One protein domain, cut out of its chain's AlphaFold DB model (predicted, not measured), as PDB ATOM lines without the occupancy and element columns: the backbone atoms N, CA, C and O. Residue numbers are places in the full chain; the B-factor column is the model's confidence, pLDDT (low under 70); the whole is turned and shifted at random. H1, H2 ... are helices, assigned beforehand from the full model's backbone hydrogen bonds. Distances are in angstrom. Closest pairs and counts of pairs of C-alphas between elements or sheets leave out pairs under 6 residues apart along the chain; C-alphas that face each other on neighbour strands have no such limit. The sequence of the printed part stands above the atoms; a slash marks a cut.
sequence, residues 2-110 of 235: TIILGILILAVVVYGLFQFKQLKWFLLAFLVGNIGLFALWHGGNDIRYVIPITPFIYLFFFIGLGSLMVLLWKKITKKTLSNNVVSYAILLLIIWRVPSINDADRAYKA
ATOM      1  N   THR A   2      44.887  58.305  82.759       86.31
ATOM      2  CA  THR A   2      43.544  58.881  82.525       86.31
ATOM      3  C   THR A   2      43.072  59.857  83.610       86.31
ATOM      4  O   THR A   2      42.595  60.936  83.283       86.31
ATOM      5  N   ILE A   3      43.277  59.536  84.893       91.31
ATOM      6  CA  ILE A   3      42.874  60.405  86.019       91.31
ATOM      7  C   ILE A   3      43.630  61.741  85.999       91.31
ATOM      8  O   ILE A   3      43.030  62.798  86.149       91.31
ATOM      9  N   ILE A   4      44.943  61.697  85.756       93.00
ATOM     10  CA  ILE A   4      45.799  62.892  85.698       93.00
ATOM     11  C   ILE A   4      45.340  63.817  84.566       93.00
ATOM     12  O   ILE A   4      45.195  65.020  84.769       93.00
ATOM     13  N   LEU A   5      45.063  63.251  83.386       90.94
ATOM     14  CA  LEU A   5      44.534  64.008  82.256       90.94
ATOM     15  C   LEU A   5      43.166  64.628  82.581       90.94
ATOM     16  O   LEU A   5      42.943  65.797  82.278       90.94
ATOM     17  N   GLY A   6      42.279  63.881  83.242       89.62
ATOM     18  CA  GLY A   6      40.980  64.387  83.691       89.62
ATOM     19  C   GLY A   6      41.107  65.572  84.653       89.62
ATOM     20  O   GLY A   6      40.444  66.590  84.462       89.62
ATOM     21  N   ILE A   7      42.011  65.485  85.633       93.31
ATOM     22  CA  ILE A   7      42.295  66.577  86.580       93.31
ATOM     23  C   ILE A   7      42.842  67.808  85.848       93.31
ATOM     24  O   ILE A   7      42.417  68.925  86.135       93.31
ATOM     25  N   LEU A   8      43.747  67.622  84.882       93.88
ATOM     26  CA  LEU A   8      44.283  68.722  84.075       93.88
ATOM     27  C   LEU A   8      43.187  69.417  83.260       93.88
ATOM     28  O   LEU A   8      43.117  70.646  83.255       93.88
ATOM     29  N   ILE A   9      42.305  68.654  82.611       93.00
ATOM     30  CA  ILE A   9      41.163  69.205  81.868       93.00
ATOM     31  C   ILE A   9      40.253  69.996  82.809       93.00
ATOM     32  O   ILE A   9      39.887  71.130  82.498       93.00
ATOM     33  N   LEU A  10      39.937  69.439  83.981       92.88
ATOM     34  CA  LEU A  10      39.109  70.111  84.978       92.88
ATOM     35  C   LEU A  10      39.757  71.412  85.468       92.88
ATOM     36  O   LEU A  10      39.076  72.428  85.580       92.88
ATOM     37  N   ALA A  11      41.072  71.420  85.694       94.88
ATOM     38  CA  ALA A  11      41.803  72.623  86.080       94.88
ATOM     39  C   ALA A  11      41.709  73.723  85.008       94.88
ATOM     40  O   ALA A  11      41.512  74.889  85.349       94.88
ATOM     41  N   VAL A  12      41.781  73.364  83.720       95.62
ATOM     42  CA  VAL A  12      41.602  74.315  82.605       95.62
ATOM     43  C   VAL A  12      40.170  74.852  82.552       95.62
ATOM     44  O   VAL A  12      39.988  76.058  82.389       95.62
ATOM     45  N   VAL A  13      39.159  73.996  82.741       94.88
ATOM     46  CA  VAL A  13      37.742  74.403  82.824       94.88
ATOM     47  C   VAL A  13      37.534  75.394  83.968       94.88
ATOM     48  O   VAL A  13      36.983  76.474  83.761       94.88
ATOM     49  N   VAL A  14      38.021  75.073  85.167       93.88
ATOM     50  CA  VAL A  14      37.915  75.956  86.335       93.88
ATOM     51  C   VAL A  14      38.635  77.277  86.059       93.88
ATOM     52  O   VAL A  14      38.049  78.342  86.234       93.88
ATOM     53  N   TYR A  15      39.864  77.237  85.540       95.31
ATOM     54  CA  TYR A  15      40.609  78.443  85.177       95.31
ATOM     55  C   TYR A  15      39.852  79.329  84.176       95.31
ATOM     56  O   TYR A  15      39.820  80.549  84.346       95.31
ATOM     57  N   GLY A  16      39.208  78.729  83.171       94.50
ATOM     58  CA  GLY A  16      38.372  79.428  82.200       94.50
ATOM     59  C   GLY A  16      37.132  80.073  82.812       94.50
ATOM     60  O   GLY A  16      36.829  81.222  82.499       94.50
ATOM     61  N   LEU A  17      36.464  79.396  83.749       95.25
ATOM     62  CA  LEU A  17      35.365  79.976  84.526       95.25
ATOM     63  C   LEU A  17      35.819  81.231  85.290       95.25
ATOM     64  O   LEU A  17      35.108  82.235  85.314       95.25
ATOM     65  N   PHE A  18      37.021  81.211  85.871       94.56
ATOM     66  CA  PHE A  18      37.565  82.353  86.615       94.56
ATOM     67  C   PHE A  18      37.978  83.543  85.731       94.56
ATOM     68  O   PHE A  18      38.219  84.627  86.267       94.56
ATOM     69  N   GLN A  19      38.008  83.390  84.400       93.12
ATOM     70  CA  GLN A  19      38.193  84.515  83.468       93.12
ATOM     71  C   GLN A  19      36.954  85.419  83.396       93.12
ATOM     72  O   GLN A  19      37.052  86.588  83.016       93.12
ATOM     73  N   PHE A  20      35.783  84.911  83.787       89.31
ATOM     74  CA  PHE A  20      34.574  85.717  83.893       89.31
ATOM     75  C   PHE A  20      34.638  86.575  85.159       89.31
ATOM     76  O   PHE A  20      34.920  86.083  86.245       89.31
ATOM     77  N   LYS A  21      34.372  87.882  85.043       88.19
ATOM     78  CA  LYS A  21      34.531  88.839  86.154       88.19
ATOM     79  C   LYS A  21      33.536  88.587  87.296       88.19
ATOM     80  O   LYS A  21      33.829  87.869  88.244       88.19
ATOM     81  N   GLN A  22      32.367  89.218  87.227       90.00
ATOM     82  CA  GLN A  22      31.343  89.144  88.274       90.00
ATOM     83  C   GLN A  22      30.489  87.871  88.140       90.00
ATOM     84  O   GLN A  22      30.052  87.315  89.141       90.00
ATOM     85  N   LEU A  23      30.329  87.354  86.913       93.12
ATOM     86  CA  LEU A  23      29.495  86.183  86.616       93.12
ATOM     87  C   LEU A  23      30.082  84.845  87.096       93.12
ATOM     88  O   LEU A  23      29.340  83.869  87.184       93.12
ATOM     89  N   LYS A  24      31.378  84.773  87.436       93.50
ATOM     90  CA  LYS A  24      32.036  83.512  87.827       93.50
ATOM     91  C   LYS A  24      31.347  82.803  88.985       93.50
ATOM     92  O   LYS A  24      31.257  81.587  88.969       93.50
ATOM     93  N   TRP A  25      30.839  83.545  89.969       93.50
ATOM     94  CA  TRP A  25      30.208  82.949  91.146       93.50
ATOM     95  C   TRP A  25      28.853  82.335  90.818       93.50
ATOM     96  O   TRP A  25      28.562  81.234  91.270       93.50
ATOM     97  N   PHE A  26      28.067  83.002  89.969       94.25
ATOM     98  CA  PHE A  26      26.817  82.454  89.452       94.25
ATOM     99  C   PHE A  26      27.068  81.185  88.626       94.25
ATOM    100  O   PHE A  26      26.439  80.158  88.857       94.25
ATOM    101  N   LEU A  27      28.041  81.227  87.711       93.19
ATOM    102  CA  LEU A  27      28.397  80.086  86.864       93.19
ATOM    103  C   LEU A  27      28.991  78.921  87.672       93.19
ATOM    104  O   LEU A  27      28.726  77.761  87.365       93.19
ATOM    105  N   LEU A  28      29.756  79.220  88.726       92.81
ATOM    106  CA  LEU A  28      30.288  78.219  89.647       92.81
ATOM    107  C   LEU A  28      29.161  77.557  90.436       92.81
ATOM    108  O   LEU A  28      29.115  76.333  90.500       92.81
ATOM    109  N   ALA A  29      28.234  78.347  90.984       93.38
ATOM    110  CA  ALA A  29      27.063  77.827  91.678       93.38
ATOM    111  C   ALA A  29      26.196  76.964  90.747       93.38
ATOM    112  O   ALA A  29      25.753  75.894  91.152       93.38
ATOM    113  N   PHE A  30      26.020  77.373  89.487       91.62
ATOM    114  CA  PHE A  30      25.317  76.584  88.474       91.62
ATOM    115  C   PHE A  30      26.003  75.235  88.205       91.62
ATOM    116  O   PHE A  30      25.335  74.200  88.224       91.62
ATOM    117  N   LEU A  31      27.326  75.217  87.993       91.00
ATOM    118  CA  LEU A  31      28.077  73.972  87.785       91.00
ATOM    119  C   LEU A  31      28.015  73.057  89.009       91.00
ATOM    120  O   LEU A  31      27.678  71.883  88.879       91.00
ATOM    121  N   VAL A  32      28.314  73.591  90.195       90.94
ATOM    122  CA  VAL A  32      28.313  72.823  91.447       90.94
ATOM    123  C   VAL A  32      26.911  72.311  91.766       90.94
ATOM    124  O   VAL A  32      26.775  71.167  92.179       90.94
ATOM    125  N   GLY A  33      25.866  73.104  91.515       91.12
ATOM    126  CA  GLY A  33      24.477  72.690  91.698       91.12
ATOM    127  C   GLY A  33      24.100  71.505  90.811       91.12
ATOM    128  O   GLY A  33      23.555  70.525  91.307       91.12
ATOM    129  N   ASN A  34      24.449  71.539  89.522       88.44
ATOM    130  CA  ASN A  34      24.185  70.421  88.609       88.44
ATOM    131  C   ASN A  34      25.019  69.173  88.945       88.44
ATOM    132  O   ASN A  34      24.498  68.063  88.883       88.44
ATOM    133  N   ILE A  35      26.284  69.336  89.352       87.00
ATOM    134  CA  ILE A  35      27.116  68.219  89.835       87.00
ATOM    135  C   ILE A  35      26.533  67.636  91.128       87.00
ATOM    136  O   ILE A  35      26.503  66.421  91.295       87.00
ATOM    137  N   GLY A  36      26.037  68.483  92.031       88.62
ATOM    138  CA  GLY A  36      25.354  68.064  93.250       88.62
ATOM    139  C   GLY A  36      24.073  67.289  92.948       88.62
ATOM    140  O   GLY A  36      23.863  66.225  93.518       88.62
ATOM    141  N   LEU A  37      23.259  67.763  92.000       86.62
ATOM    142  CA  LEU A  37      22.082  67.033  91.521       86.62
ATOM    143  C   LEU A  37      22.466  65.673  90.936       86.62
ATOM    144  O   LEU A  37      21.837  64.676  91.273       86.62
ATOM    145  N   PHE A  38      23.525  65.618  90.126       83.62
ATOM    146  CA  PHE A  38      24.047  64.364  89.589       83.62
ATOM    147  C   PHE A  38      24.505  63.401  90.695       83.62
ATOM    148  O   PHE A  38      24.203  62.214  90.642       83.62
ATOM    149  N   ALA A  39      25.193  63.905  91.723       84.31
ATOM    150  CA  ALA A  39      25.674  63.093  92.840       84.31
ATOM    151  C   ALA A  39      24.543  62.580  93.748       84.31
ATOM    152  O   ALA A  39      24.653  61.495  94.315       84.31
ATOM    153  N   LEU A  40      23.467  63.356  93.899       85.69
ATOM    154  CA  LEU A  40      22.330  63.018  94.757       85.69
ATOM    155  C   LEU A  40      21.263  62.180  94.039       85.69
ATOM    156  O   LEU A  40      20.503  61.478  94.700       85.69
ATOM    157  N   TRP A  41      21.185  62.244  92.707       75.75
ATOM    158  CA  TRP A  41      20.128  61.603  91.929       75.75
ATOM    159  C   TRP A  41      20.667  60.495  91.019       75.75
ATOM    160  O   TRP A  41      20.984  60.707  89.853       75.75
ATOM    161  N   HIS A  42      20.670  59.266  91.529       65.50
ATOM    162  CA  HIS A  42      21.116  58.052  90.824       65.50
ATOM    163  C   HIS A  42      19.984  57.313  90.070       65.50
ATOM    164  O   HIS A  42      20.113  56.153  89.680       65.50
ATOM    165  N   GLY A  43      18.825  57.954  89.887       59.97
ATOM    166  CA  GLY A  43      17.652  57.370  89.229       59.97
ATOM    167  C   GLY A  43      17.732  57.346  87.697       59.97
ATOM    168  O   GLY A  43      17.053  58.135  87.046       59.97
ATOM    169  N   GLY A  44      18.526  56.432  87.130       58.34
ATOM    170  CA  GLY A  44      18.348  55.857  85.784       58.34
ATOM    171  C   GLY A  44      18.281  56.817  84.588       58.34
ATOM    172  O   GLY A  44      17.534  56.549  83.642       58.34
ATOM    173  N   ASN A  45      19.000  57.945  84.612       61.91
ATOM    174  CA  ASN A  45      19.135  58.821  83.440       61.91
ATOM    175  C   ASN A  45      20.340  59.772  83.531       61.91
ATOM    176  O   ASN A  45      20.216  60.996  83.463       61.91
ATOM    177  N   ASP A  46      21.520  59.177  83.658       65.19
ATOM    178  CA  ASP A  46      22.785  59.844  83.993       65.19
ATOM    179  C   ASP A  46      23.151  60.991  83.037       65.19
ATOM    180  O   ASP A  46      23.700  62.013  83.446       65.19
ATOM    181  N   ILE A  47      22.769  60.880  81.762       76.44
ATOM    182  CA  ILE A  47      23.100  61.866  80.726       76.44
ATOM    183  C   ILE A  47      22.309  63.178  80.907       76.44
ATOM    184  O   ILE A  47      22.807  64.254  80.568       76.44
ATOM    185  N   ARG A  48      21.098  63.139  81.486       80.12
ATOM    186  CA  ARG A  48      20.212  64.319  81.589       80.12
ATOM    187  C   ARG A  48      20.750  65.407  82.510       80.12
ATOM    188  O   ARG A  48      20.407  66.569  82.327       80.12
ATOM    189  N   TYR A  49      21.606  65.043  83.458       81.06
ATOM    190  CA  TYR A  49      22.265  65.988  84.361       81.06
ATOM    191  C   TYR A  49      23.543  66.576  83.757       81.06
ATOM    192  O   TYR A  49      23.985  67.654  84.150       81.06
ATOM    193  N   VAL A  50      24.121  65.898  82.763       83.88
ATOM    194  CA  VAL A  50      25.334  66.342  82.066       83.88
ATOM    195  C   VAL A  50      24.996  67.251  80.880       83.88
ATOM    196  O   VAL A  50      25.712  68.223  80.628       83.88
ATOM    197  N   ILE A  51      23.891  66.995  80.170       87.50
ATOM    198  CA  ILE A  51      23.469  67.795  79.003       87.50
ATOM    199  C   ILE A  51      23.420  69.307  79.313       87.50
ATOM    200  O   ILE A  51      24.034  70.067  78.560       87.50
ATOM    201  N   PRO A  52      22.792  69.781  80.412       88.56
ATOM    202  CA  PRO A  52      22.691  71.214  80.696       88.56
ATOM    203  C   PRO A  52      24.039  71.889  80.971       88.56
ATOM    204  O   PRO A  52      24.212  73.066  80.662       88.56
ATOM    205  N   ILE A  53      25.007  71.157  81.538       90.31
ATOM    206  CA  ILE A  53      26.334  71.699  81.875       90.31
ATOM    207  C   ILE A  53      27.344  71.574  80.735       90.31
ATOM    208  O   ILE A  53      28.308  72.337  80.691       90.31
ATOM    209  N   THR A  54      27.112  70.663  79.791       90.25
ATOM    210  CA  THR A  54      27.972  70.416  78.624       90.25
ATOM    211  C   THR A  54      28.412  71.695  77.891       90.25
ATOM    212  O   THR A  54      29.623  71.887  77.742       90.25
ATOM    213  N   PRO A  55      27.514  72.615  77.468       90.62
ATOM    214  CA  PRO A  55      27.934  73.824  76.754       90.62
ATOM    215  C   PRO A  55      28.840  74.727  77.601       90.62
ATOM    216  O   PRO A  55      29.774  75.330  77.074       90.62
ATOM    217  N   PHE A  56      28.620  74.784  78.917       91.81
ATOM    218  CA  PHE A  56      29.440  75.575  79.835       91.81
ATOM    219  C   PHE A  56      30.818  74.953  80.045       91.81
ATOM    220  O   PHE A  56      31.813  75.672  80.033       91.81
ATOM    221  N   ILE A  57      30.900  73.625  80.162       92.31
ATOM    222  CA  ILE A  57      32.181  72.909  80.233       92.31
ATOM    223  C   ILE A  57      33.013  73.203  78.981       92.31
ATOM    224  O   ILE A  57      34.180  73.570  79.108       92.31
ATOM    225  N   TYR A  58      32.417  73.114  77.784       90.88
ATOM    226  CA  TYR A  58      33.107  73.455  76.537       90.88
ATOM    227  C   TYR A  58      33.542  74.921  76.501       90.88
ATOM    228  O   TYR A  58      34.706  75.209  76.219       90.88
ATOM    229  N   LEU A  59      32.634  75.844  76.819       90.94
ATOM    230  CA  LEU A  59      32.915  77.276  76.833       90.94
ATOM    231  C   LEU A  59      34.092  77.607  77.758       90.94
ATOM    232  O   LEU A  59      35.045  78.270  77.347       90.94
ATOM    233  N   PHE A  60      34.055  77.118  78.995       94.00
ATOM    234  CA  PHE A  60      35.101  77.381  79.976       94.00
ATOM    235  C   PHE A  60      36.407  76.694  79.604       94.00
ATOM    236  O   PHE A  60      37.462  77.304  79.746       94.00
ATOM    237  N   PHE A  61      36.364  75.475  79.063       94.00
ATOM    238  CA  PHE A  61      37.565  74.804  78.577       94.00
ATOM    239  C   PHE A  61      38.285  75.636  77.509       94.00
ATOM    240  O   PHE A  61      39.481  75.897  77.639       94.00
ATOM    241  N   PHE A  62      37.571  76.104  76.480       91.75
ATOM    242  CA  PHE A  62      38.185  76.865  75.390       91.75
ATOM    243  C   PHE A  62      38.649  78.259  75.820       91.75
ATOM    244  O   PHE A  62      39.736  78.683  75.425       91.75
ATOM    245  N   ILE A  63      37.891  78.949  76.674       91.69
ATOM    246  CA  ILE A  63      38.326  80.230  77.256       91.69
ATOM    247  C   ILE A  63      39.570  80.031  78.124       91.69
ATOM    248  O   ILE A  63      40.533  80.787  78.007       91.69
ATOM    249  N   GLY A  64      39.579  78.995  78.967       93.88
ATOM    250  CA  GLY A  64      40.715  78.658  79.818       93.88
ATOM    251  C   GLY A  64      41.962  78.341  78.999       93.88
ATOM    252  O   GLY A  64      43.029  78.895  79.268       93.88
ATOM    253  N   LEU A  65      41.816  77.520  77.957       93.00
ATOM    254  CA  LEU A  65      42.892  77.182  77.031       93.00
ATOM    255  C   LEU A  65      43.430  78.432  76.321       93.00
ATOM    256  O   LEU A  65      44.641  78.647  76.297       93.00
ATOM    257  N   GLY A  66      42.548  79.295  75.811       91.38
ATOM    258  CA  GLY A  66      42.939  80.537  75.149       91.38
ATOM    259  C   GLY A  66      43.685  81.500  76.076       91.38
ATOM    260  O   GLY A  66      44.767  81.982  75.733       91.38
ATOM    261  N   SER A  67      43.174  81.724  77.288       91.50
ATOM    262  CA  SER A  67      43.852  82.543  78.299       91.50
ATOM    263  C   SER A  67      45.208  81.958  78.705       91.50
ATOM    264  O   SER A  67      46.160  82.708  78.936       91.50
ATOM    265  N   LEU A  68      45.329  80.630  78.767       92.00
ATOM    266  CA  LEU A  68      46.591  79.950  79.059       92.00
ATOM    267  C   LEU A  68      47.599  80.138  77.915       92.00
ATOM    268  O   LEU A  68      48.760  80.446  78.176       92.00
ATOM    269  N   MET A  69      47.156  80.055  76.657       90.19
ATOM    270  CA  MET A  69      47.997  80.341  75.488       90.19
ATOM    271  C   MET A  69      48.533  81.776  75.504       90.19
ATOM    272  O   MET A  69      49.733  81.971  75.316       90.19
ATOM    273  N   VAL A  70      47.690  82.779  75.780       90.25
ATOM    274  CA  VAL A  70      48.132  84.185  75.890       90.25
ATOM    275  C   VAL A  70      49.158  84.350  77.012       90.25
ATOM    276  O   VAL A  70      50.183  85.009  76.820       90.25
ATOM    277  N   LEU A  71      48.906  83.743  78.177       90.69
ATOM    278  CA  LEU A  71      49.794  83.821  79.337       90.69
ATOM    279  C   LEU A  71      51.163  83.199  79.042       90.69
ATOM    280  O   LEU A  71      52.193  83.829  79.297       90.69
ATOM    281  N   LEU A  72      51.185  81.991  78.474       90.06
ATOM    282  CA  LEU A  72      52.418  81.302  78.097       90.06
ATOM    283  C   LEU A  72      53.174  82.070  77.011       90.06
ATOM    284  O   LEU A  72      54.384  82.268  77.128       90.06
ATOM    285  N   TRP A  73      52.467  82.580  76.000       91.06
ATOM    286  CA  TRP A  73      53.072  83.369  74.930       91.06
ATOM    287  C   TRP A  73      53.729  84.642  75.458       91.06
ATOM    288  O   TRP A  73      54.874  84.941  75.111       91.06
ATOM    289  N   LYS A  74      53.042  85.366  76.348       91.06
ATOM    290  CA  LYS A  74      53.583  86.560  77.002       91.06
ATOM    291  C   LYS A  74      54.810  86.229  77.848       91.06
ATOM    292  O   LYS A  74      55.767  86.997  77.847       91.06
ATOM    293  N   LYS A  75      54.813  85.086  78.538       91.44
ATOM    294  CA  LYS A  75      55.955  84.641  79.350       91.44
ATOM    295  C   LYS A  75      57.190  84.331  78.496       91.44
ATOM    296  O   LYS A  75      58.295  84.668  78.904       91.44
ATOM    297  N   ILE A  76      57.002  83.728  77.321       92.12
ATOM    298  CA  ILE A  76      58.097  83.323  76.425       92.12
ATOM    299  C   ILE A  76      58.599  84.505  75.587       92.12
ATOM    300  O   ILE A  76      59.795  84.767  75.521       92.12
ATOM    301  N   THR A  77      57.689  85.236  74.942       88.50
ATOM    302  CA  THR A  77      58.041  86.241  73.922       88.50
ATOM    303  C   THR A  77      58.082  87.670  74.452       88.50
ATOM    304  O   THR A  77      58.473  88.580  73.723       88.50
ATOM    305  N   LYS A  78      57.627  87.897  75.694       87.56
ATOM    306  CA  LYS A  78      57.364  89.222  76.292       87.56
ATOM    307  C   LYS A  78      56.358  90.086  75.514       87.56
ATOM    308  O   LYS A  78      56.102  91.220  75.913       87.56
ATOM    309  N   LYS A  79      55.751  89.563  74.443       85.06
ATOM    310  CA  LYS A  79      54.729  90.229  73.627       85.06
ATOM    311  C   LYS A  79      53.348  89.675  73.955       85.06
ATOM    312  O   LYS A  79      53.195  88.500  74.282       85.06
ATOM    313  N   THR A  80      52.329  90.516  73.842       84.31
ATOM    314  CA  THR A  80      50.937  90.086  74.007       84.31
ATOM    315  C   THR A  80      50.444  89.456  72.709       84.31
ATOM    316  O   THR A  80      50.559  90.061  71.644       84.31
ATOM    317  N   LEU A  81      49.898  88.244  72.793       85.00
ATOM    318  CA  LEU A  81      49.228  87.600  71.667       85.00
ATOM    319  C   LEU A  81      47.827  88.202  71.499       85.00
ATOM    320  O   LEU A  81      47.119  88.394  72.486       85.00
ATOM    321  N   SER A  82      47.427  88.505  70.264       86.81
ATOM    322  CA  SER A  82      46.087  89.034  69.991       86.81
ATOM    323  C   SER A  82      45.013  87.984  70.287       86.81
ATOM    324  O   SER A  82      45.116  86.840  69.841       86.81
ATOM    325  N   ASN A  83      43.944  88.397  70.972       82.44
ATOM    326  CA  ASN A  83      42.798  87.534  71.271       82.44
ATOM    327  C   ASN A  83      42.146  86.966  69.998       82.44
ATOM    328  O   ASN A  83      41.650  85.842  70.018       82.44
ATOM    329  N   ASN A  84      42.192  87.700  68.881       85.44
ATOM    330  CA  ASN A  84      41.647  87.231  67.606       85.44
ATOM    331  C   ASN A  84      42.442  86.029  67.083       85.44
ATOM    332  O   ASN A  84      41.854  85.036  66.675       85.44
ATOM    333  N   VAL A  85      43.777  86.077  67.175       84.88
ATOM    334  CA  VAL A  85      44.657  84.974  66.748       84.88
ATOM    335  C   VAL A  85      44.381  83.715  67.568       84.88
ATOM    336  O   VAL A  85      44.266  82.629  67.008       84.88
ATOM    337  N   VAL A  86      44.209  83.862  68.883       85.69
ATOM    338  CA  VAL A  86      43.857  82.747  69.776       85.69
ATOM    339  C   VAL A  86      42.473  82.188  69.451       85.69
ATOM    340  O   VAL A  86      42.300  80.974  69.399       85.69
ATOM    341  N   SER A  87      41.502  83.058  69.172       84.19
ATOM    342  CA  SER A  87      40.143  82.648  68.802       84.19
ATOM    343  C   SER A  87      40.132  81.861  67.490       84.19
ATOM    344  O   SER A  87      39.524  80.796  67.424       84.19
ATOM    345  N   TYR A  88      40.864  82.318  66.467       85.81
ATOM    346  CA  TYR A  88      41.007  81.581  65.207       85.81
ATOM    347  C   TYR A  88      41.731  80.246  65.395       85.81
ATOM    348  O   TYR A  88      41.297  79.239  64.841       85.81
ATOM    349  N   ALA A  89      42.785  80.201  66.217       85.62
ATOM    350  CA  ALA A  89      43.476  78.954  66.533       85.62
ATOM    351  C   ALA A  89      42.536  77.936  67.202       85.62
ATOM    352  O   ALA A  89      42.543  76.764  66.836       85.62
ATOM    353  N   ILE A  90      41.681  78.383  68.127       85.88
ATOM    354  CA  ILE A  90      40.662  77.537  68.760       85.88
ATOM    355  C   ILE A  90      39.615  77.062  67.743       85.88
ATOM    356  O   ILE A  90      39.256  75.886  67.756       85.88
ATOM    357  N   LEU A  91      39.152  77.931  66.839       84.69
ATOM    358  CA  LEU A  91      38.205  77.550  65.784       84.69
ATOM    359  C   LEU A  91      38.773  76.453  64.874       84.69
ATOM    360  O   LEU A  91      38.050  75.526  64.515       84.69
ATOM    361  N   LEU A  92      40.070  76.495  64.561       86.38
ATOM    362  CA  LEU A  92      40.727  75.435  63.789       86.38
ATOM    363  C   LEU A  92      40.716  74.081  64.518       86.38
ATOM    364  O   LEU A  92      40.611  73.045  63.865       86.38
ATOM    365  N   LEU A  93      40.748  74.062  65.857       83.62
ATOM    366  CA  LEU A  93      40.656  72.816  66.634       83.62
ATOM    367  C   LEU A  93      39.284  72.137  66.508       83.62
ATOM    368  O   LEU A  93      39.189  70.923  66.703       83.62
ATOM    369  N   ILE A  94      38.228  72.877  66.152       81.31
ATOM    370  CA  ILE A  94      36.886  72.312  65.930       81.31
ATOM    371  C   ILE A  94      36.890  71.374  64.716       81.31
ATOM    372  O   ILE A  94      36.206  70.352  64.737       81.31
ATOM    373  N   ILE A  95      37.712  71.650  63.698       84.44
ATOM    374  CA  ILE A  95      37.817  70.816  62.488       84.44
ATOM    375  C   ILE A  95      38.230  69.382  62.851       84.44
ATOM    376  O   ILE A  95      37.722  68.421  62.275       84.44
ATOM    377  N   TRP A  96      39.074  69.210  63.872       83.69
ATOM    378  CA  TRP A  96      39.500  67.884  64.324       83.69
ATOM    379  C   TRP A  96      38.366  67.055  64.955       83.69
ATOM    380  O   TRP A  96      38.473  65.836  65.063       83.69
ATOM    381  N   ARG A  97      37.246  67.685  65.338       81.38
ATOM    382  CA  ARG A  97      36.065  66.998  65.886       81.38
ATOM    383  C   ARG A  97      35.092  66.487  64.824       81.38
ATOM    384  O   ARG A  97      34.221  65.698  65.178       81.38
ATOM    385  N   VAL A  98      35.250  66.860  63.553       83.12
ATOM    386  CA  VAL A  98      34.341  66.444  62.467       83.12
ATOM    387  C   VAL A  98      34.158  64.915  62.380       83.12
ATOM    388  O   VAL A  98      33.010  64.480  62.323       83.12
ATOM    389  N   PRO A  99      35.208  64.067  62.465       84.25
ATOM    390  CA  PRO A  99      35.024  62.613  62.447       84.25
ATOM    391  C   PRO A  99      34.157  62.103  63.604       84.25
ATOM    392  O   PRO A  99      33.266  61.293  63.391       84.25
ATOM    393  N   SER A 100      34.344  62.652  64.808       85.56
ATOM    394  CA  SER A 100      33.555  62.282  65.990       85.56
ATOM    395  C   SER A 100      32.077  62.656  65.851       85.56
ATOM    396  O   SER A 100      31.227  61.963  66.405       85.56
ATOM    397  N   ILE A 101      31.764  63.738  65.131       84.62
ATOM    398  CA  ILE A 101      30.380  64.119  64.822       84.62
ATOM    399  C   ILE A 101      29.777  63.123  63.827       84.62
ATOM    400  O   ILE A 101      28.647  62.687  64.017       84.62
ATOM    401  N   ASN A 102      30.543  62.709  62.814       88.06
ATOM    402  CA  ASN A 102      30.100  61.698  61.852       88.06
ATOM    403  C   ASN A 102      29.900  60.325  62.511       88.06
ATOM    404  O   ASN A 102      28.971  59.605  62.162       88.06
ATOM    405  N   ASP A 103      30.742  59.955  63.476       90.00
ATOM    406  CA  ASP A 103      30.571  58.730  64.263       90.00
ATOM    407  C   ASP A 103      29.294  58.780  65.099       90.00
ATOM    408  O   ASP A 103      28.534  57.813  65.116       90.00
ATOM    409  N   ALA A 104      29.022  59.923  65.735       85.81
ATOM    410  CA  ALA A 104      27.780  60.136  66.464       85.81
ATOM    411  C   ALA A 104      26.560  60.057  65.530       85.81
ATOM    412  O   ALA A 104      25.611  59.348  65.844       85.81
ATOM    413  N   ASP A 105      26.593  60.711  64.364       89.44
ATOM    414  CA  ASP A 105      25.521  60.642  63.358       89.44
ATOM    415  C   ASP A 105      25.275  59.204  62.877       89.44
ATOM    416  O   ASP A 105      24.130  58.754  62.812       89.44
ATOM    417  N   ARG A 106      26.344  58.442  62.619       89.94
ATOM    418  CA  ARG A 106      26.239  57.015  62.282       89.94
ATOM    419  C   ARG A 106      25.615  56.203  63.411       89.94
ATOM    420  O   ARG A 106      24.770  55.362  63.133       89.94
ATOM    421  N   ALA A 107      25.995  56.463  64.661       86.44
ATOM    422  CA  ALA A 107      25.414  55.790  65.818       86.44
ATOM    423  C   ALA A 107      23.924  56.125  65.998       86.44
ATOM    424  O   ALA A 107      23.143  55.237  66.318       86.44
ATOM    425  N   TYR A 108      23.506  57.368  65.737       81.31
ATOM    426  CA  TYR A 108      22.092  57.763  65.789       81.31
ATOM    427  C   TYR A 108      21.246  57.153  64.670       81.31
ATOM    428  O   TYR A 108      20.057  56.920  64.862       81.31
ATOM    429  N   LYS A 109      21.846  56.918  63.501       87.69
ATOM    430  CA  LYS A 109      21.193  56.268  62.354       87.69
ATOM    431  C   LYS A 109      21.290  54.745  62.392       87.69
ATOM    432  O   LYS A 109      20.756  54.090  61.498       87.69
ATOM    433  N   ALA A 110      21.993  54.183  63.374       87.44
ATOM    434  CA  ALA A 110      22.054  52.746  63.556       87.44
ATOM    435  C   ALA A 110      20.645  52.201  63.855       87.44
ATOM    436  O   ALA A 110      19.829  52.907  64.457       87.44
TER     437      ALA A 110
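This is residues 2 to 110 of the 235 residues of an uncharacterized protein of Bacteroidales bacterium (UniProt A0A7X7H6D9). A loose frame of helices is built around one long helix, H4, with H1 meeting it almost squarely on one side and H5 slanting away from it on the other. H2 folds back from H1, and its far end joins H4 through the short H3; residues 2 to 8 of H1 and residues 94 to 110, with H6, stick out. The printed part has 109 residues, with six named helices, H1 to H6 in order, and no named strand; its class is all helix. It is loose, with a radius of gyration of the C-alphas of 16.8 A and spans of 52 by 36 by 26 A.

H4, residues 54 to 77, touches H1, residues 2 to 17, with its residues 57 to 67 alone; they are about perpendicular at 85 degrees, and their closest C-alphas, of Gly 16 and Gly 64, are 3.4 A apart. H5, residues 83 to 95, touches residues 62 to 70 of H4 at a steep tilt of 52 degrees, opposite ways; the closest C-alphas, of Gly 66 and Val 86, are 5.9 A apart. H1 and H2, residues 24 to 40, form a helical hairpin at a steep tilt of 38 degrees; they only just touch, with 3 pairs of C-alphas within 8 A, the closest being those of Leu 17 and Lys 24 at 5.9 A, and H1 takes part with residue 17 alone, H2 with residues 24 to 28 alone. H2 and H4 are near each other, with 6 pairs of C-alphas within 10 A. H3, residues 47 to 50, touches residues 34 to 38 of H2, the closest C-alphas being those of Phe 38 and Tyr 49 at 5.8 A. H3 and H4 meet only through their link, as do H5 and H6, residues 98 to 108. H6 touches no helix. Every O i to N i+4 pair is within hydrogen-bond range in H1, H2, H4 and H6, and 7 of 9 are in H5; H3 is too short for such a pair.

H4 is 34.3 A from first to last C-alpha, starting at (27.972, 70.416, 78.624). H1 is 22.7 A long and begins at C-alpha 2, (43.544, 58.881, 82.525). H2 measures 23.7 A, H3 5.2 A, H5 19.5 A and H6 15.4 A, and H6 ends at C-alpha 108, (22.092, 57.763, 65.789).

The farthest C-alphas, of Gly 43 and Lys 78, are 52.5 A apart. The printed part has no cut and no long link. Its mean pLDDT is 87.7; residues 42 to 46 are under 70.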